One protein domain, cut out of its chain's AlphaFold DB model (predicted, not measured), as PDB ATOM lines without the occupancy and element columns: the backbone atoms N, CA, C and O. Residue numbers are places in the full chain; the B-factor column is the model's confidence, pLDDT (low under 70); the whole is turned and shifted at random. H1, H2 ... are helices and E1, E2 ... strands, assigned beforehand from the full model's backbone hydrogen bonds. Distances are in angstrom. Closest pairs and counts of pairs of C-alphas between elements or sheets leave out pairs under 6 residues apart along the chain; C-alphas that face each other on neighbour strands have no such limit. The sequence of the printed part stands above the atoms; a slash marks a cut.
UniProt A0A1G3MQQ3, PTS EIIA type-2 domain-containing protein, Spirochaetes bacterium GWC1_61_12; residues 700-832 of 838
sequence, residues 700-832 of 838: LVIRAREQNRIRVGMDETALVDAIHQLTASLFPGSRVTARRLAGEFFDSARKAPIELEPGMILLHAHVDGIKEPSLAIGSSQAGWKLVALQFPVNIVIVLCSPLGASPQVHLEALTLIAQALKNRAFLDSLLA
ATOM      1  N   LEU A 700      32.848 -37.499 -12.853       96.12
ATOM      2  CA  LEU A 700      32.093 -38.516 -12.115       96.12
ATOM      3  C   LEU A 700      30.743 -38.831 -12.784       96.12
ATOM      4  O   LEU A 700      30.347 -39.993 -12.849       96.12
ATOM      5  N   VAL A 701      30.061 -37.808 -13.301       96.38
ATOM      6  CA  VAL A 701      28.777 -37.938 -14.007       96.38
ATOM      7  C   VAL A 701      28.995 -38.507 -15.405       96.38
ATOM      8  O   VAL A 701      28.262 -39.405 -15.812       96.38
ATOM      9  N   ILE A 702      30.041 -38.054 -16.106       95.88
ATOM     10  CA  ILE A 702      30.420 -38.583 -17.426       95.88
ATOM     11  C   ILE A 702      30.683 -40.092 -17.334       95.88
ATOM     12  O   ILE A 702      30.067 -40.867 -18.061       95.88
ATOM     13  N   ARG A 703      31.493 -40.537 -16.365       96.38
ATOM     14  CA  ARG A 703      31.775 -41.969 -16.161       96.38
ATOM     15  C   ARG A 703      30.533 -42.776 -15.790       96.38
ATOM     16  O   ARG A 703      30.379 -43.904 -16.251       96.38
ATOM     17  N   ALA A 704      29.635 -42.218 -14.975       97.31
ATOM     18  CA  ALA A 704      28.364 -42.869 -14.660       97.31
ATOM     19  C   ALA A 704      27.499 -43.062 -15.919       97.31
ATOM     20  O   ALA A 704      26.886 -44.118 -16.087       97.31
ATOM     21  N   ARG A 705      27.492 -42.074 -16.822       95.25
ATOM     22  CA  ARG A 705      26.807 -42.152 -18.118       95.25
ATOM     23  C   ARG A 705      27.419 -43.230 -19.013       95.25
ATOM     24  O   ARG A 705      26.700 -44.120 -19.449       95.25
ATOM     25  N   GLU A 706      28.736 -43.203 -19.215       96.12
ATOM     26  CA  GLU A 706      29.472 -44.175 -20.046       96.12
ATOM     27  C   GLU A 706      29.282 -45.627 -19.582       96.12
ATOM     28  O   GLU A 706      29.309 -46.560 -20.381       96.12
ATOM     29  N   GLN A 707      29.065 -45.830 -18.282       96.62
ATOM     30  CA  GLN A 707      28.874 -47.148 -17.679       96.62
ATOM     31  C   GLN A 707      27.401 -47.580 -17.595       96.62
ATOM     32  O   GLN A 707      27.105 -48.570 -16.925       96.62
ATOM     33  N   ASN A 708      26.476 -46.861 -18.246       96.44
ATOM     34  CA  ASN A 708      25.029 -47.113 -18.195       96.44
ATOM     35  C   ASN A 708      24.469 -47.163 -16.758       96.44
ATOM     36  O   ASN A 708      23.599 -47.975 -16.427       96.44
ATOM     37  N   ARG A 709      24.990 -46.298 -15.877       97.56
ATOM     38  CA  ARG A 709      24.543 -46.147 -14.479       97.56
ATOM     39  C   ARG A 709      23.583 -44.975 -14.281       97.56
ATOM     40  O   ARG A 709      23.098 -44.773 -13.171       97.56
ATOM     41  N   ILE A 710      23.313 -44.210 -15.337       97.56
ATOM     42  CA  ILE A 710      22.255 -43.200 -15.374       97.56
ATOM     43  C   ILE A 710      21.060 -43.812 -16.107       97.56
ATOM     44  O   ILE A 710      21.167 -44.146 -17.284       97.56
ATOM     45  N   ARG A 711      19.945 -43.998 -15.400       97.00
ATOM     46  CA  ARG A 711      18.711 -44.600 -15.911       97.00
ATOM     47  C   ARG A 711      17.598 -43.566 -15.890       97.00
ATOM     48  O   ARG A 711      17.149 -43.165 -14.820       97.00
ATOM     49  N   VAL A 712      17.183 -43.143 -17.075       96.56
ATOM     50  CA  VAL A 712      16.094 -42.183 -17.261       96.56
ATOM     51  C   VAL A 712      14.796 -42.932 -17.539       96.56
ATOM     52  O   VAL A 712      14.822 -43.944 -18.233       96.56
ATOM     53  N   GLY A 713      13.677 -42.450 -16.994       95.12
ATOM     54  CA  GLY A 713      12.358 -43.034 -17.264       95.12
ATOM     55  C   GLY A 713      12.163 -44.412 -16.629       95.12
ATOM     56  O   GLY A 713      11.643 -45.320 -17.262       95.12
ATOM     57  N   MET A 714      12.612 -44.581 -15.389       97.06
ATOM     58  CA  MET A 714      12.437 -45.808 -14.617       97.06
ATOM     59  C   MET A 714      10.950 -46.097 -14.337       97.06
ATOM     60  O   MET A 714      10.237 -45.251 -13.780       97.06
ATOM     61  N   ASP A 715      10.517 -47.307 -14.703       96.06
ATOM     62  CA  ASP A 715       9.130 -47.796 -14.621       96.06
ATOM     63  C   ASP A 715       8.802 -48.486 -13.282       96.06
ATOM     64  O   ASP A 715       7.674 -48.928 -13.047       96.06
ATOM     65  N   GLU A 716       9.782 -48.620 -12.384       97.44
ATOM     66  CA  GLU A 716       9.595 -49.251 -11.084       97.44
ATOM     67  C   GLU A 716       8.541 -48.506 -10.259       97.44
ATOM     68  O   GLU A 716       8.670 -47.317  -9.968       97.44
ATOM     69  N   THR A 717       7.513 -49.226  -9.810       95.12
ATOM     70  CA  THR A 717       6.428 -48.632  -9.010       95.12
ATOM     71  C   THR A 717       6.863 -48.278  -7.586       95.12
ATOM     72  O   THR A 717       6.321 -47.348  -6.984       95.12
ATOM     73  N   ALA A 718       7.851 -48.993  -7.037       97.25
ATOM     74  CA  ALA A 718       8.334 -48.811  -5.676       97.25
ATOM     75  C   ALA A 718       9.785 -48.311  -5.639       97.25
ATOM     76  O   ALA A 718      10.656 -48.810  -6.351       97.25
ATOM     77  N   LEU A 719      10.066 -47.382  -4.715       97.69
ATOM     78  CA  LEU A 719      11.410 -46.828  -4.509       97.69
ATOM     79  C   LEU A 719      12.456 -47.915  -4.209       97.69
ATOM     80  O   LEU A 719      13.606 -47.802  -4.618       97.69
ATOM     81  N   VAL A 720      12.064 -48.971  -3.489       97.62
ATOM     82  CA  VAL A 720      12.966 -50.076  -3.130       97.62
ATOM     83  C   VAL A 720      13.471 -50.827  -4.364       97.62
ATOM     84  O   VAL A 720      14.651 -51.173  -4.421       97.62
ATOM     85  N   ASP A 721      12.616 -51.011  -5.371       98.12
ATOM     86  CA  ASP A 721      12.975 -51.694  -6.613       98.12
ATOM     87  C   ASP A 721      13.917 -50.816  -7.440       98.12
ATOM     88  O   ASP A 721      14.934 -51.302  -7.939       98.12
ATOM     89  N   ALA A 722      13.658 -49.504  -7.477       98.12
ATOM     90  CA  ALA A 722      14.551 -48.537  -8.107       98.12
ATOM     91  C   ALA A 722      15.945 -48.531  -7.452       98.12
ATOM     92  O   ALA A 722      16.962 -48.651  -8.138       98.12
ATOM     93  N   ILE A 723      16.014 -48.485  -6.115       98.38
ATOM     94  CA  ILE A 723      17.277 -48.570  -5.361       98.38
ATOM     95  C   ILE A 723      17.996 -49.896  -5.650       98.38
ATOM     96  O   ILE A 723      19.216 -49.912  -5.855       98.38
ATOM     97  N   HIS A 724      17.272 -51.016  -5.700       98.19
ATOM     98  CA  HIS A 724      17.850 -52.321  -6.020       98.19
ATOM     99  C   HIS A 724      18.436 -52.351  -7.441       98.19
ATOM    100  O   HIS A 724      19.521 -52.891  -7.668       98.19
ATOM    101  N   GLN A 725      17.760 -51.730  -8.404       98.12
ATOM    102  CA  GLN A 725      18.223 -51.661  -9.783       98.12
ATOM    103  C   GLN A 725      19.483 -50.790  -9.935       98.12
ATOM    104  O   GLN A 725      20.447 -51.190 -10.596       98.12
ATOM    105  N   LEU A 726      19.517 -49.633  -9.267       98.25
ATOM    106  CA  LEU A 726      20.672 -48.731  -9.270       98.25
ATOM    107  C   LEU A 726      21.886 -49.361  -8.578       98.25
ATOM    108  O   LEU A 726      22.989 -49.340  -9.124       98.25
ATOM    109  N   THR A 727      21.696 -50.001  -7.424       98.12
ATOM    110  CA  THR A 727      22.781 -50.714  -6.725       98.12
ATOM    111  C   THR A 727      23.304 -51.914  -7.512       98.12
ATOM    112  O   THR A 727      24.516 -52.133  -7.548       98.12
ATOM    113  N   ALA A 728      22.444 -52.651  -8.221       97.88
ATOM    114  CA  ALA A 728      22.882 -53.715  -9.124       97.88
ATOM    115  C   ALA A 728      23.773 -53.185 -10.264       97.88
ATOM    116  O   ALA A 728      24.725 -53.860 -10.655       97.88
ATOM    117  N   SER A 729      23.521 -51.964 -10.757       97.75
ATOM    118  CA  SER A 729      24.359 -51.320 -11.785       97.75
ATOM    119  C   SER A 729      25.746 -50.897 -11.275       97.75
ATOM    120  O   SER A 729      26.719 -50.887 -12.033       97.75
ATOM    121  N   LEU A 730      25.860 -50.597  -9.977       97.06
ATOM    122  CA  LEU A 730      27.131 -50.260  -9.330       97.06
ATOM    123  C   LEU A 730      28.002 -51.502  -9.094       97.06
ATOM    124  O   LEU A 730      29.225 -51.416  -9.200       97.06
ATOM    125  N   PHE A 731      27.385 -52.659  -8.825       97.19
ATOM    126  CA  PHE A 731      28.076 -53.904  -8.467       97.19
ATOM    127  C   PHE A 731      27.665 -55.095  -9.355       97.19
ATOM    128  O   PHE A 731      27.168 -56.102  -8.839       97.19
ATOM    129  N   PRO A 732      27.924 -55.055 -10.678       95.69
ATOM    130  CA  PRO A 732      27.489 -56.112 -11.600       95.69
ATOM    131  C   PRO A 732      28.077 -57.496 -11.264       95.69
ATOM    132  O   PRO A 732      27.455 -58.517 -11.546       95.69
ATOM    133  N   GLY A 733      29.250 -57.539 -10.622       94.88
ATOM    134  CA  GLY A 733      29.921 -58.776 -10.208       94.88
ATOM    135  C   GLY A 733      29.539 -59.311  -8.822       94.88
ATOM    136  O   GLY A 733      29.983 -60.397  -8.468       94.88
ATOM    137  N   SER A 734      28.741 -58.591  -8.020       96.50
ATOM    138  CA  SER A 734      28.394 -59.018  -6.653       96.50
ATOM    139  C   SER A 734      26.935 -58.730  -6.297       96.50
ATOM    140  O   SER A 734      26.595 -57.704  -5.702       96.50
ATOM    141  N   ARG A 735      26.059 -59.698  -6.597       96.56
ATOM    142  CA  ARG A 735      24.628 -59.635  -6.245       96.56
ATOM    143  C   ARG A 735      24.393 -59.514  -4.735       96.56
ATOM    144  O   ARG A 735      23.449 -58.849  -4.319       96.56
ATOM    145  N   VAL A 736      25.244 -60.141  -3.918       97.06
ATOM    146  CA  VAL A 736      25.135 -60.104  -2.449       97.06
ATOM    147  C   VAL A 736      25.416 -58.695  -1.925       97.06
ATOM    148  O   VAL A 736      24.622 -58.167  -1.149       97.06
ATOM    149  N   THR A 737      26.496 -58.058  -2.395       96.12
ATOM    150  CA  THR A 737      26.835 -56.679  -2.014       96.12
ATOM    151  C   THR A 737      25.752 -55.702  -2.467       96.12
ATOM    152  O   THR A 737      25.314 -54.885  -1.661       96.12
ATOM    153  N   ALA A 738      25.276 -55.825  -3.713       97.44
ATOM    154  CA  ALA A 738      24.205 -54.983  -4.245       97.44
ATOM    155  C   ALA A 738      22.930 -55.070  -3.391       97.44
ATOM    156  O   ALA A 738      22.407 -54.047  -2.960       97.44
ATOM    157  N   ARG A 739      22.472 -56.289  -3.067       97.69
ATOM    158  CA  ARG A 739      21.255 -56.501  -2.270       97.69
ATOM    159  C   ARG A 739      21.388 -55.986  -0.836       97.69
ATOM    160  O   ARG A 739      20.435 -55.408  -0.319       97.69
ATOM    161  N   ARG A 740      22.553 -56.174  -0.201       97.44
ATOM    162  CA  ARG A 740      22.833 -55.636   1.143       97.44
ATOM    163  C   ARG A 740      22.753 -54.108   1.145       97.44
ATOM    164  O   ARG A 740      22.010 -53.545   1.941       97.44
ATOM    165  N   LEU A 741      23.463 -53.457   0.221       97.62
ATOM    166  CA  LEU A 741      23.473 -51.996   0.108       97.62
ATOM    167  C   LEU A 741      22.100 -51.433  -0.256       97.62
ATOM    168  O   LEU A 741      21.725 -50.391   0.263       97.62
ATOM    169  N   ALA A 742      21.323 -52.121  -1.097       97.88
ATOM    170  CA  ALA A 742      19.959 -51.704  -1.409       97.88
ATOM    171  C   ALA A 742      19.079 -51.631  -0.151       97.88
ATOM    172  O   ALA A 742      18.326 -50.673   0.017       97.88
ATOM    173  N   GLY A 743      19.212 -52.613   0.751       97.25
ATOM    174  CA  GLY A 743      18.538 -52.603   2.050       97.25
ATOM    175  C   GLY A 743      18.993 -51.441   2.935       97.25
ATOM    176  O   GLY A 743      18.156 -50.694   3.435       97.25
ATOM    177  N   GLU A 744      20.308 -51.236   3.059       96.25
ATOM    178  CA  GLU A 744      20.887 -50.129   3.839       96.25
ATOM    179  C   GLU A 744      20.441 -48.758   3.313       96.25
ATOM    180  O   GLU A 744      20.041 -47.888   4.086       96.25
ATOM    181  N   PHE A 745      20.436 -48.570   1.993       97.69
ATOM    182  CA  PHE A 745      19.984 -47.333   1.366       97.69
ATOM    183  C   PHE A 745      18.490 -47.092   1.533       97.69
ATOM    184  O   PHE A 745      18.089 -45.962   1.809       97.69
ATOM    185  N   PHE A 746      17.661 -48.128   1.406       96.88
ATOM    186  CA  PHE A 746      16.227 -48.003   1.647       96.88
ATOM    187  C   PHE A 746      15.926 -47.636   3.106       96.88
ATOM    188  O   PHE A 746      15.099 -46.760   3.369       96.88
ATOM    189  N   ASP A 747      16.635 -48.244   4.058       93.81
ATOM    190  CA  ASP A 747      16.503 -47.915   5.477       93.81
ATOM    191  C   ASP A 747      16.929 -46.473   5.772       93.81
ATOM    192  O   ASP A 747      16.219 -45.756   6.485       93.81
ATOM    193  N   SER A 748      18.046 -46.020   5.197       90.12
ATOM    194  CA  SER A 748      18.510 -44.634   5.311       90.12
ATOM    195  C   SER A 748      17.510 -43.647   4.706       90.12
ATOM    196  O   SER A 748      17.146 -42.672   5.366       90.12
ATOM    197  N   ALA A 749      16.976 -43.941   3.513       95.00
ATOM    198  CA  ALA A 749      15.950 -43.129   2.856       95.00
ATOM    199  C   ALA A 749      14.688 -42.982   3.720       95.00
ATOM    200  O   ALA A 749      14.078 -41.918   3.761       95.00
ATOM    201  N   ARG A 750      14.290 -44.035   4.443       95.69
ATOM    202  CA  ARG A 750      13.113 -43.996   5.323       95.69
ATOM    203  C   ARG A 750      13.351 -43.250   6.629       95.69
ATOM    204  O   ARG A 750      12.432 -42.598   7.115       95.69
ATOM    205  N   LYS A 751      14.534 -43.402   7.232       89.94
ATOM    206  CA  LYS A 751      14.836 -42.853   8.564       89.94
ATOM    207  C   LYS A 751      15.218 -41.377   8.514       89.94
ATOM    208  O   LYS A 751      14.768 -40.608   9.358       89.94
ATOM    209  N   ALA A 752      16.073 -41.001   7.568       88.38
ATOM    210  CA  ALA A 752      16.623 -39.657   7.459       88.38
ATOM    211  C   ALA A 752      16.985 -39.354   5.994       88.38
ATOM    212  O   ALA A 752      18.170 -39.327   5.658       88.38
ATOM    213  N   PRO A 753      15.984 -39.161   5.112       92.31
ATOM    214  CA  PRO A 753      16.247 -38.865   3.710       92.31
ATOM    215  C   PRO A 753      17.062 -37.576   3.577       92.31
ATOM    216  O   PRO A 753      16.763 -36.568   4.221       92.31
ATOM    217  N   ILE A 754      18.084 -37.610   2.723       90.88
ATOM    218  CA  ILE A 754      18.861 -36.429   2.348       90.88
ATOM    219  C   ILE A 754      18.299 -35.934   1.020       90.88
ATOM    220  O   ILE A 754      18.639 -36.453  -0.043       90.88
ATOM    221  N   GLU A 755      17.391 -34.967   1.093       92.06
ATOM    222  CA  GLU A 755      16.797 -34.333  -0.082       92.06
ATOM    223  C   GLU A 755      17.723 -33.213  -0.585       92.06
ATOM    224  O   GLU A 755      18.066 -32.304   0.173       92.06
ATOM    225  N   LEU A 756      18.176 -33.293  -1.841       88.62
ATOM    226  CA  LEU A 756      19.050 -32.276  -2.452       88.62
ATOM    227  C   LEU A 756      18.258 -31.106  -3.034       88.62
ATOM    228  O   LEU A 756      18.722 -29.979  -2.980       88.62
ATOM    229  N   GLU A 757      17.078 -31.397  -3.564       89.06
ATOM    230  CA  GLU A 757      16.073 -30.496  -4.139       89.06
ATOM    231  C   GLU A 757      14.716 -31.201  -3.985       89.06
ATOM    232  O   GLU A 757      14.710 -32.432  -3.872       89.06
ATOM    233  N   PRO A 758      13.577 -30.485  -4.001       92.12
ATOM    234  CA  PRO A 758      12.258 -31.108  -3.930       92.12
ATOM    235  C   PRO A 758      12.103 -32.266  -4.928       92.12
ATOM    236  O   PRO A 758      12.188 -32.075  -6.140       92.12
ATOM    237  N   GLY A 759      11.892 -33.479  -4.409       94.69
ATOM    238  CA  GLY A 759      11.767 -34.698  -5.213       94.69
ATOM    239  C   GLY A 759      13.093 -35.356  -5.622       94.69
ATOM    240  O   GLY A 759      13.089 -36.276  -6.438       94.69
ATOM    241  N   MET A 760      14.235 -34.949  -5.067       96.88
ATOM    242  CA  MET A 760      15.545 -35.537  -5.369       96.88
ATOM    243  C   MET A 760      16.226 -36.052  -4.106       96.88
ATOM    244  O   MET A 760      16.591 -35.261  -3.237       96.88
ATOM    245  N   ILE A 761      16.468 -37.362  -4.013       97.12
ATOM    246  CA  ILE A 761      17.129 -37.959  -2.843       97.12
ATOM    247  C   ILE A 761      18.551 -38.411  -3.154       97.12
ATOM    248  O   ILE A 761      18.829 -38.984  -4.209       97.12
ATOM    249  N   LEU A 762      19.439 -38.200  -2.188       96.81
ATOM    250  CA  LEU A 762      20.801 -38.705  -2.182       96.81
ATOM    251  C   LEU A 762      20.932 -39.864  -1.193       96.81
ATOM    252  O   LEU A 762      20.606 -39.747  -0.012       96.81
ATOM    253  N   LEU A 763      21.471 -40.970  -1.686       96.56
ATOM    254  CA  LEU A 763      21.800 -42.176  -0.942       96.56
ATOM    255  C   LEU A 763      23.306 -42.376  -1.051       96.56
ATOM    256  O   LEU A 763      23.854 -42.362  -2.153       96.56
ATOM    257  N   HIS A 764      23.990 -42.523   0.080       96.75
ATOM    258  CA  HIS A 764      25.444 -42.592   0.084       96.75
ATOM    259  C   HIS A 764      25.982 -43.585   1.114       96.75
ATOM    260  O   HIS A 764      25.376 -43.780   2.166       96.75
ATOM    261  N   ALA A 765      27.072 -44.277   0.771       95.19
ATOM    262  CA  ALA A 765      27.734 -45.233   1.657       95.19
ATOM    263  C   ALA A 765      29.217 -45.401   1.314       95.19
ATOM    264  O   ALA A 765      29.640 -45.241   0.164       95.19
ATOM    265  N   HIS A 766      29.987 -45.812   2.318       94.81
ATOM    266  CA  HIS A 766      31.344 -46.311   2.144       94.81
ATOM    267  C   HIS A 766      31.320 -47.831   1.973       94.81
ATOM    268  O   HIS A 766      30.789 -48.553   2.816       94.81
ATOM    269  N   VAL A 767      31.881 -48.326   0.872       96.31
ATOM    270  CA  VAL A 767      31.797 -49.732   0.472       96.31
ATOM    271  C   VAL A 767      33.191 -50.295   0.230       96.31
ATOM    272  O   VAL A 767      34.045 -49.658  -0.389       96.31
ATOM    273  N   ASP A 768      33.423 -51.508   0.720       94.19
ATOM    274  CA  ASP A 768      34.640 -52.256   0.424       94.19
ATOM    275  C   ASP A 768      34.640 -52.790  -1.023       94.19
ATOM    276  O   ASP A 768      33.592 -53.025  -1.628       94.19
ATOM    277  N   GLY A 769      35.825 -52.987  -1.598       90.62
ATOM    278  CA  GLY A 769      35.994 -53.569  -2.933       90.62
ATOM    279  C   GLY A 769      35.821 -52.611  -4.120       90.62
ATOM    280  O   GLY A 769      35.999 -53.042  -5.259       90.62
ATOM    281  N   ILE A 770      35.538 -51.321  -3.896       95.69
ATOM    282  CA  ILE A 770      35.606 -50.285  -4.943       95.69
ATOM    283  C   ILE A 770      36.856 -49.424  -4.772       95.69
ATOM    284  O   ILE A 770      37.260 -49.114  -3.657       95.69
ATOM    285  N   LYS A 771      37.492 -49.056  -5.890       95.06
ATOM    286  CA  LYS A 771      38.749 -48.284  -5.887       95.06
ATOM    287  C   LYS A 771      38.527 -46.773  -5.912       95.06
ATOM    288  O   LYS A 771      39.357 -46.029  -5.408       95.06
ATOM    289  N   GLU A 772      37.415 -46.332  -6.490       96.44
ATOM    290  CA  GLU A 772      37.082 -44.923  -6.700       96.44
ATOM    291  C   GLU A 772      35.587 -44.679  -6.432       96.44
ATOM    292  O   GLU A 772      34.796 -45.626  -6.534       96.44
ATOM    293  N   PRO A 773      35.181 -43.432  -6.108       97.62
ATOM    294  CA  PRO A 773      33.773 -43.075  -5.975       97.62
ATOM    295  C   PRO A 773      32.980 -43.458  -7.225       97.62
ATOM    296  O   PRO A 773      33.371 -43.143  -8.348       97.62
ATOM    297  N   SER A 774      31.866 -44.154  -7.022       97.56
ATOM    298  CA  SER A 774      30.993 -44.656  -8.078       97.56
ATOM    299  C   SER A 774      29.592 -44.085  -7.906       97.56
ATOM    300  O   SER A 774      29.028 -44.128  -6.814       97.56
ATOM    301  N   LEU A 775      29.045 -43.557  -8.997       98.38
ATOM    302  CA  LEU A 775      27.765 -42.861  -9.041       98.38
ATOM    303  C   LEU A 775      26.769 -43.634  -9.913       98.38
ATOM    304  O   LEU A 775      27.129 -44.109 -10.993       98.38
ATOM    305  N   ALA A 776      25.527 -43.735  -9.447       98.38
ATOM    306  CA  ALA A 776      24.371 -44.141 -10.237       98.38
ATOM    307  C   ALA A 776      23.222 -43.153 -10.011       98.38
ATOM    308  O   ALA A 776      23.054 -42.635  -8.907       98.38
ATOM    309  N   ILE A 777      22.449 -42.875 -11.056       98.38
ATOM    310  CA  ILE A 777      21.314 -41.949 -11.012       98.38
ATOM    311  C   ILE A 777      20.127 -42.645 -11.660       98.38
ATOM    312  O   ILE A 777      20.251 -43.177 -12.757       98.38
ATOM    313  N   GLY A 778      18.987 -42.645 -10.986       97.88
ATOM    314  CA  GLY A 778      17.717 -43.094 -11.539       97.88
ATOM    315  C   GLY A 778      16.710 -41.963 -11.519       97.88
ATOM    316  O   GLY A 778      16.671 -41.212 -10.545       97.88
ATOM    317  N   SER A 779      15.887 -41.841 -12.551       97.81
ATOM    318  CA  SER A 779      14.795 -40.872 -12.567       97.81
ATOM    319  C   SER A 779      13.481 -41.486 -13.028       97.81
ATOM    320  O   SER A 779      13.455 -42.356 -13.895       97.81
ATOM    321  N   SER A 780      12.378 -41.014 -12.453       97.12
ATOM    322  CA  SER A 780      11.020 -41.404 -12.817       97.12
ATOM    323  C   SER A 780      10.123 -40.173 -12.913       97.12
ATOM    324  O   SER A 780      10.054 -39.353 -11.992       97.12
ATOM    325  N   GLN A 781       9.392 -40.058 -14.024       94.62
ATOM    326  CA  GLN A 781       8.436 -38.968 -14.241       94.62
ATOM    327  C   GLN A 781       7.251 -39.044 -13.278       94.62
ATOM    328  O   GLN A 781       6.793 -38.020 -12.779       94.62
ATOM    329  N   ALA A 782       6.773 -40.260 -12.990       95.44
ATOM    330  CA  ALA A 782       5.714 -40.476 -12.007       95.44
ATOM    331  C   ALA A 782       6.205 -40.193 -10.577       95.44
ATOM    332  O   ALA A 782       5.432 -39.751  -9.725       95.44
ATOM    333  N   GLY A 783       7.499 -40.429 -10.346       97.00
ATOM    334  CA  GLY A 783       8.151 -40.322  -9.054       97.00
ATOM    335  C   GLY A 783       7.749 -41.440  -8.087       97.00
ATOM    336  O   GLY A 783       6.713 -42.094  -8.218       97.00
ATOM    337  N   TRP A 784       8.576 -41.659  -7.072       98.19
ATOM    338  CA  TRP A 784       8.367 -42.668  -6.045       98.19
ATOM    339  C   TRP A 784       7.877 -42.029  -4.751       98.19
ATOM    340  O   TRP A 784       8.508 -41.133  -4.194       98.19
ATOM    341  N   LYS A 785       6.750 -42.503  -4.220       97.12
ATOM    342  CA  LYS A 785       6.210 -41.977  -2.960       97.12
ATOM    343  C   LYS A 785       7.086 -42.400  -1.780       97.12
ATOM    344  O   LYS A 785       7.312 -43.591  -1.569       97.12
ATOM    345  N   LEU A 786       7.502 -41.432  -0.966       96.44
ATOM    346  CA  LEU A 786       8.211 -41.658   0.291       96.44
ATOM    347  C   LEU A 786       7.517 -40.864   1.400       96.44
ATOM    348  O   LEU A 786       7.461 -39.646   1.338       96.44
ATOM    349  N   VAL A 787       6.999 -41.552   2.425       95.25
ATOM    350  CA  VAL A 787       6.160 -40.947   3.487       95.25
ATOM    351  C   VAL A 787       6.862 -39.806   4.233       95.25
ATOM    352  O   VAL A 787       6.206 -38.893   4.721       95.25
ATOM    353  N   ALA A 788       8.190 -39.860   4.326       90.31
ATOM    354  CA  ALA A 788       8.990 -38.849   5.007       90.31
ATOM    355  C   ALA A 788       9.117 -37.526   4.226       90.31
ATOM    356  O   ALA A 788       9.559 -36.537   4.806       90.31
ATOM    357  N   LEU A 789       8.751 -37.501   2.938       92.75
ATOM    358  CA  LEU A 789       8.879 -36.336   2.062       92.75
ATOM    359  C   LEU A 789       7.509 -35.825   1.617       92.75
ATOM    360  O   LEU A 789       6.541 -36.575   1.508       92.75
ATOM    361  N   GLN A 790       7.434 -34.520   1.355       93.00
ATOM    362  CA  GLN A 790       6.202 -33.875   0.891       93.00
ATOM    363  C   GLN A 790       5.921 -34.159  -0.588       93.00
ATOM    364  O   GLN A 790       4.762 -34.285  -0.984       93.00
ATOM    365  N   PHE A 791       6.978 -34.274  -1.393       95.06
ATOM    366  CA  PHE A 791       6.906 -34.517  -2.830       95.06
ATOM    367  C   PHE A 791       7.338 -35.953  -3.156       95.06
ATOM    368  O   PHE A 791       8.157 -36.530  -2.432       95.06
ATOM    369  N   PRO A 792       6.790 -36.564  -4.224       96.81
ATOM    370  CA  PRO A 792       7.316 -37.827  -4.720       96.81
ATOM    371  C   PRO A 792       8.770 -37.646  -5.173       96.81
ATOM    372  O   PRO A 792       9.160 -36.597  -5.674       96.81
ATOM    373  N   VAL A 793       9.573 -38.689  -5.001       97.88
ATOM    374  CA  VAL A 793      10.972 -38.714  -5.415       97.88
ATOM    375  C   VAL A 793      11.033 -38.947  -6.917       97.88
ATOM    376  O   VAL A 793      10.788 -40.053  -7.375       97.88
ATOM    377  N   ASN A 794      11.360 -37.930  -7.697       97.69
ATOM    378  CA  ASN A 794      11.564 -38.041  -9.136       97.69
ATOM    379  C   ASN A 794      12.983 -38.466  -9.507       97.69
ATOM    380  O   ASN A 794      13.163 -39.048 -10.571       97.69
ATOM    381  N   ILE A 795      13.983 -38.189  -8.665       97.75
ATOM    382  CA  ILE A 795      15.385 -38.540  -8.933       97.75
ATOM    383  C   ILE A 795      16.006 -39.189  -7.691       97.75
ATOM    384  O   ILE A 795      15.943 -38.648  -6.588       97.75
ATOM    385  N   VAL A 796      16.639 -40.345  -7.881       98.31
ATOM    386  CA  VAL A 796      17.404 -41.071  -6.864       98.31
ATOM    387  C   VAL A 796      18.863 -41.083  -7.279       98.31
ATOM    388  O   VAL A 796      19.209 -41.560  -8.358       98.31
ATOM    389  N   ILE A 797      19.731 -40.588  -6.408       98.25
ATOM    390  CA  ILE A 797      21.171 -40.540  -6.635       98.25
ATOM    391  C   ILE A 797      21.838 -41.476  -5.640       98.25
ATOM    392  O   ILE A 797      21.644 -41.334  -4.436       98.25
ATOM    393  N   VAL A 798      22.634 -42.422  -6.130       98.25
ATOM    394  CA  VAL A 798      23.380 -43.381  -5.309       98.25
ATOM    395  C   VAL A 798      24.875 -43.135  -5.480       98.25
ATOM    396  O   VAL A 798      25.415 -43.316  -6.572       98.25
ATOM    397  N   LEU A 799      25.549 -42.744  -4.397       98.06
ATOM    398  CA  LEU A 799      26.994 -42.537  -4.344       98.06
ATOM    399  C   LEU A 799      27.657 -43.565  -3.419       98.06
ATOM    400  O   LEU A 799      27.490 -43.531  -2.202       98.06
ATOM    401  N   CYS A 800      28.486 -44.437  -3.983       97.94
ATOM    402  CA  CYS A 800      29.320 -45.355  -3.211       97.94
ATOM    403  C   CYS A 800      30.777 -44.890  -3.250       97.94
ATOM    404  O   CYS A 800      31.366 -44.815  -4.328       97.94
ATOM    405  N   SER A 801      31.379 -44.628  -2.090       97.25
ATOM    406  CA  SER A 801      32.806 -44.303  -1.967       97.25
ATOM    407  C   SER A 801      33.606 -45.473  -1.388       97.25
ATOM    408  O   SER A 801      33.043 -46.276  -0.647       97.25
ATOM    409  N   PRO A 802      34.907 -45.614  -1.703       96.56
ATOM    410  CA  PRO A 802      35.733 -46.669  -1.117       96.56
ATOM    411  C   PRO A 802      35.755 -46.607   0.411       96.56
ATOM    412  O   PRO A 802      35.860 -45.522   0.985       96.56
ATOM    413  N   LEU A 803      35.728 -47.766   1.075       92.00
ATOM    414  CA  LEU A 803      35.789 -47.845   2.541       92.00
ATOM    415  C   LEU A 803      37.057 -47.198   3.121       92.00
ATOM    416  O   LEU A 803      37.005 -46.583   4.178       92.00
ATOM    417  N   GLY A 804      38.182 -47.298   2.406       88.44
ATOM    418  CA  GLY A 804      39.447 -46.660   2.782       88.44
ATOM    419  C   GLY A 804      39.646 -45.240   2.240       88.44
ATOM    420  O   GLY A 804      40.705 -44.656   2.472       88.44
ATOM    421  N   ALA A 805      38.689 -44.689   1.480       88.06
ATOM    422  CA  ALA A 805      38.795 -43.313   1.002       88.06
ATOM    423  C   ALA A 805      38.620 -42.335   2.166       88.06
ATOM    424  O   ALA A 805      37.834 -42.572   3.082       88.06
ATOM    425  N   SER A 806      39.340 -41.214   2.119       83.81
ATOM    426  CA  SER A 806      39.125 -40.149   3.093       83.81
ATOM    427  C   SER A 806      37.737 -39.517   2.896       83.81
ATOM    428  O   SER A 806      37.268 -39.438   1.753       83.81
ATOM    429  N   PRO A 807      37.111 -38.983   3.962       80.62
ATOM    430  CA  PRO A 807      35.852 -38.238   3.852       80.62
ATOM    431  C   PRO A 807      35.928 -37.090   2.837       80.62
ATOM    432  O   PRO A 807      34.960 -36.773   2.156       80.62
ATOM    433  N   GLN A 808      37.115 -36.501   2.657       81.00
ATOM    434  CA  GLN A 808      37.335 -35.442   1.674       81.00
ATOM    435  C   GLN A 808      37.037 -35.905   0.239       81.00
ATOM    436  O   GLN A 808      36.367 -35.190  -0.497       81.00
ATOM    437  N   VAL A 809      37.455 -37.117  -0.148       87.38
ATOM    438  CA  VAL A 809      37.174 -37.678  -1.485       87.38
ATOM    439  C   VAL A 809      35.672 -37.906  -1.679       87.38
ATOM    440  O   VAL A 809      35.138 -37.688  -2.769       87.38
ATOM    441  N   HIS A 810      34.973 -38.330  -0.624       90.94
ATOM    442  CA  HIS A 810      33.521 -38.498  -0.641       90.94
ATOM    443  C   HIS A 810      32.791 -37.153  -0.804       90.94
ATOM    444  O   HIS A 810      31.934 -37.001  -1.676       90.94
ATOM    445  N   LEU A 811      33.185 -36.144  -0.026       84.56
ATOM    446  CA  LEU A 811      32.608 -34.800  -0.057       84.56
ATOM    447  C   LEU A 811      32.909 -34.043  -1.357       84.56
ATOM    448  O   LEU A 811      32.063 -33.291  -1.849       84.56
ATOM    449  N   GLU A 812      34.083 -34.255  -1.948       88.31
ATOM    450  CA  GLU A 812      34.413 -33.759  -3.285       88.31
ATOM    451  C   GLU A 812      33.464 -34.353  -4.330       88.31
ATOM    452  O   GLU A 812      32.867 -33.603  -5.103       88.31
ATOM    453  N   ALA A 813      33.236 -35.672  -4.306       93.31
ATOM    454  CA  ALA A 813      32.280 -36.329  -5.200       93.31
ATOM    455  C   ALA A 813      30.856 -35.765  -5.043       93.31
ATOM    456  O   ALA A 813      30.191 -35.482  -6.041       93.31
ATOM    457  N   LEU A 814      30.410 -35.519  -3.809       90.19
ATOM    458  CA  LEU A 814      29.118 -34.882  -3.531       90.19
ATOM    459  C   LEU A 814      29.027 -33.451  -4.053       90.19
ATOM    460  O   LEU A 814      28.007 -33.060  -4.617       90.19
ATOM    461  N   THR A 815      30.099 -32.678  -3.904       84.50
ATOM    462  CA  THR A 815      30.164 -31.307  -4.419       84.50
ATOM    463  C   THR A 815      30.053 -31.296  -5.943       84.50
ATOM    464  O   THR A 815      29.344 -30.456  -6.497       84.50
ATOM    465  N   LEU A 816      30.701 -32.247  -6.625       91.50
ATOM    466  CA  LEU A 816      30.583 -32.417  -8.075       91.50
ATOM    467  C   LEU A 816      29.154 -32.794  -8.484       91.50
ATOM    468  O   LEU A 816      28.622 -32.217  -9.428       91.50
ATOM    469  N   ILE A 817      28.500 -33.704  -7.757       93.50
ATOM    470  CA  ILE A 817      27.097 -34.066  -8.010       93.50
ATOM    471  C   ILE A 817      26.195 -32.838  -7.859       93.50
ATOM    472  O   ILE A 817      25.445 -32.522  -8.777       93.50
ATOM    473  N   ALA A 818      26.304 -32.097  -6.753       88.25
ATOM    474  CA  ALA A 818      25.505 -30.892  -6.530       88.25
ATOM    475  C   ALA A 818      25.726 -29.837  -7.630       88.25
ATOM    476  O   ALA A 818      24.777 -29.200  -8.080       88.25
ATOM    477  N   GLN A 819      26.963 -29.675  -8.113       86.62
ATOM    478  CA  GLN A 819      27.264 -28.795  -9.247       86.62
ATOM    479  C   GLN A 819      26.611 -29.272 -10.548       86.62
ATOM    480  O   GLN A 819      26.041 -28.454 -11.266       86.62
ATOM    481  N   ALA A 820      26.647 -30.576 -10.834       91.94
ATOM    482  CA  ALA A 820      26.008 -31.137 -12.021       91.94
ATOM    483  C   ALA A 820      24.490 -30.918 -12.010       91.94
ATOM    484  O   ALA A 820      23.916 -30.551 -13.029       91.94
ATOM    485  N   LEU A 821      23.845 -31.078 -10.854       91.50
ATOM    486  CA  LEU A 821      22.395 -30.910 -10.710       91.50
ATOM    487  C   LEU A 821      21.936 -29.452 -10.839       91.50
ATOM    488  O   LEU A 821      20.793 -29.204 -11.208       91.50
ATOM    489  N   LYS A 822      22.828 -28.480 -10.597       86.06
ATOM    490  CA  LYS A 822      22.550 -27.061 -10.873       86.06
ATOM    491  C   LYS A 822      22.494 -26.748 -12.373       86.06
ATOM    492  O   LYS A 822      21.949 -25.711 -12.754       86.06
ATOM    493  N   ASN A 823      23.036 -27.614 -13.230       90.25
ATOM    494  CA  ASN A 823      22.902 -27.472 -14.673       90.25
ATOM    495  C   ASN A 823      21.490 -27.908 -15.102       90.25
ATOM    496  O   ASN A 823      21.193 -29.101 -15.174       90.25
ATOM    497  N   ARG A 824      20.620 -26.934 -15.408       90.06
ATOM    498  CA  ARG A 824      19.226 -27.191 -15.810       90.06
ATOM    499  C   ARG A 824      19.110 -28.117 -17.015       90.06
ATOM    500  O   ARG A 824      18.267 -28.996 -16.992       90.06
ATOM    501  N   ALA A 825      19.994 -27.991 -18.006       91.50
ATOM    502  CA  ALA A 825      19.963 -28.867 -19.176       91.50
ATOM    503  C   ALA A 825      20.204 -30.336 -18.792       91.50
ATOM    504  O   ALA A 825      19.552 -31.232 -19.319       91.50
ATOM    505  N   PHE A 826      21.098 -30.586 -17.830       94.00
ATOM    506  CA  PHE A 826      21.303 -31.929 -17.294       94.00
ATOM    507  C   PHE A 826      20.088 -32.413 -16.494       94.00
ATOM    508  O   PHE A 826      19.646 -33.542 -16.687       94.00
ATOM    509  N   LEU A 827      19.503 -31.565 -15.648       93.81
ATOM    510  CA  LEU A 827      18.306 -31.921 -14.886       93.81
ATOM    511  C   LEU A 827      17.114 -32.253 -15.802       93.81
ATOM    512  O   LEU A 827      16.491 -33.303 -15.650       93.81
ATOM    513  N   ASP A 828      16.841 -31.399 -16.789       93.50
ATOM    514  CA  ASP A 828      15.766 -31.577 -17.765       93.50
ATOM    515  C   ASP A 828      15.965 -32.874 -18.556       93.50
ATOM    516  O   ASP A 828      15.017 -33.623 -18.781       93.50
ATOM    517  N   SER A 829      17.216 -33.200 -18.894       93.75
ATOM    518  CA  SER A 829      17.548 -34.452 -19.575       93.75
ATOM    519  C   SER A 829      17.301 -35.702 -18.725       93.75
ATOM    520  O   SER A 829      16.961 -36.751 -19.267       93.75
ATOM    521  N   LEU A 830      17.425 -35.600 -17.395       95.06
ATOM    522  CA  LEU A 830      17.069 -36.690 -16.488       95.06
ATOM    523  C   LEU A 830      15.551 -36.848 -16.380       95.06
ATOM    524  O   LEU A 830      15.087 -37.936 -16.073       95.06
ATOM    525  N   LEU A 831      14.761 -35.800 -16.605       93.81
ATOM    526  CA  LEU A 831      13.300 -35.861 -16.502       93.81
ATOM    527  C   LEU A 831      12.608 -36.093 -17.858       93.81
ATOM    528  O   LEU A 831      11.423 -36.436 -17.888       93.81
ATOM    529  N   ALA A 832      13.327 -35.944 -18.973       91.00
ATOM    530  CA  ALA A 832      12.816 -36.168 -20.322       91.00
ATOM    531  C   ALA A 832      12.398 -37.631 -20.553       91.00
ATOM    532  O   ALA A 832      13.031 -38.566 -20.068       91.00
TER     533      ALA A 832
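What this domain is: This is residues 700 to 832 of the 838 residues of the protein "PTS EIIA type-2 domain-containing protein" of Spirochaetes bacterium GWC1_61_12 (UniProt A0A1G3MQQ3). A twisted sheet of four strands makes the core, with the helical hairpin H2 and H3 covering one face and H4 and H5 on the other, in three layers with helices on both faces of a sheet. H1 only grazes the sheet at E3, and residues 707 to 718 lead from it to H2. The printed part has 133 residues with five named helices and four named strands, in the order H1 H2 H3 E1 E2 E3 E4 H4 H5. The sheet is mixed, in the order E1 E2 E4 E3, and the class is mixed, helices and strands. The whole is compact, with a radius of gyration of the C-alphas of 13.6 A and spans of 36 by 30 by 26 A.

How they stand to each other: H1, residues 700 to 706, touches H4, residues 807 to 821, the closest C-alphas being those of Leu 700 and Ala 813, 7.3 A apart. Residues 710 to 711 pair, parallel, with residues 777 to 778 of E3, residues 774 to 784. H2, residues 719 to 730, and H3, residues 735 to 751, form a hairpin and touch, with the closest C-alphas, His 724 and Ala 742, 5.1 A apart, at a steep tilt of 42 degrees, opposite ways. H2 lies over E3 and E4, residues 793 to 802, at a height over the sheet of 8.3 A. H3, on the same face at 9.5 A, lies over E4 and E2, residues 760 to 767. E1, residues 754 to 757, and E2 are an antiparallel hairpin, with N 756 and O 760 at 2.9 A, within hydrogen-bond range. E2 and E4 are parallel, with N 763 and O 797 at 2.8 A. E3 bends by 113 degrees at residue 781; E3 and E4 are an antiparallel hairpin, with N 776 and O 798 at 2.9 A. H4, on the opposite face from H2, runs along the strands at a height of 8.8 A. H5, residues 824 to 831, on the same face as H4, stands up from the sheet, its line rising 48 degrees. In H1 to H5 every O i to N i+4 pair is within hydrogen-bond range.

Where its parts are: H1 begins at C-alpha 700, (32.093, -38.516, -12.115). H3 measures 24.4 A from first to last C-alpha, H4 21.1 A, E2 22.4 A, E3 22.8 A and E4 26.4 A. H5 ends at C-alpha 831, (13.300, -35.861, -16.502).

The domain as a whole: The two C-alphas farthest apart, those of Ala 782 and Gly 804, are 37.3 A apart. The printed part has no cut, and the link from H1 to H2 is long. Mean pLDDT of the printed part is 94.6, and no printed residue is under 70.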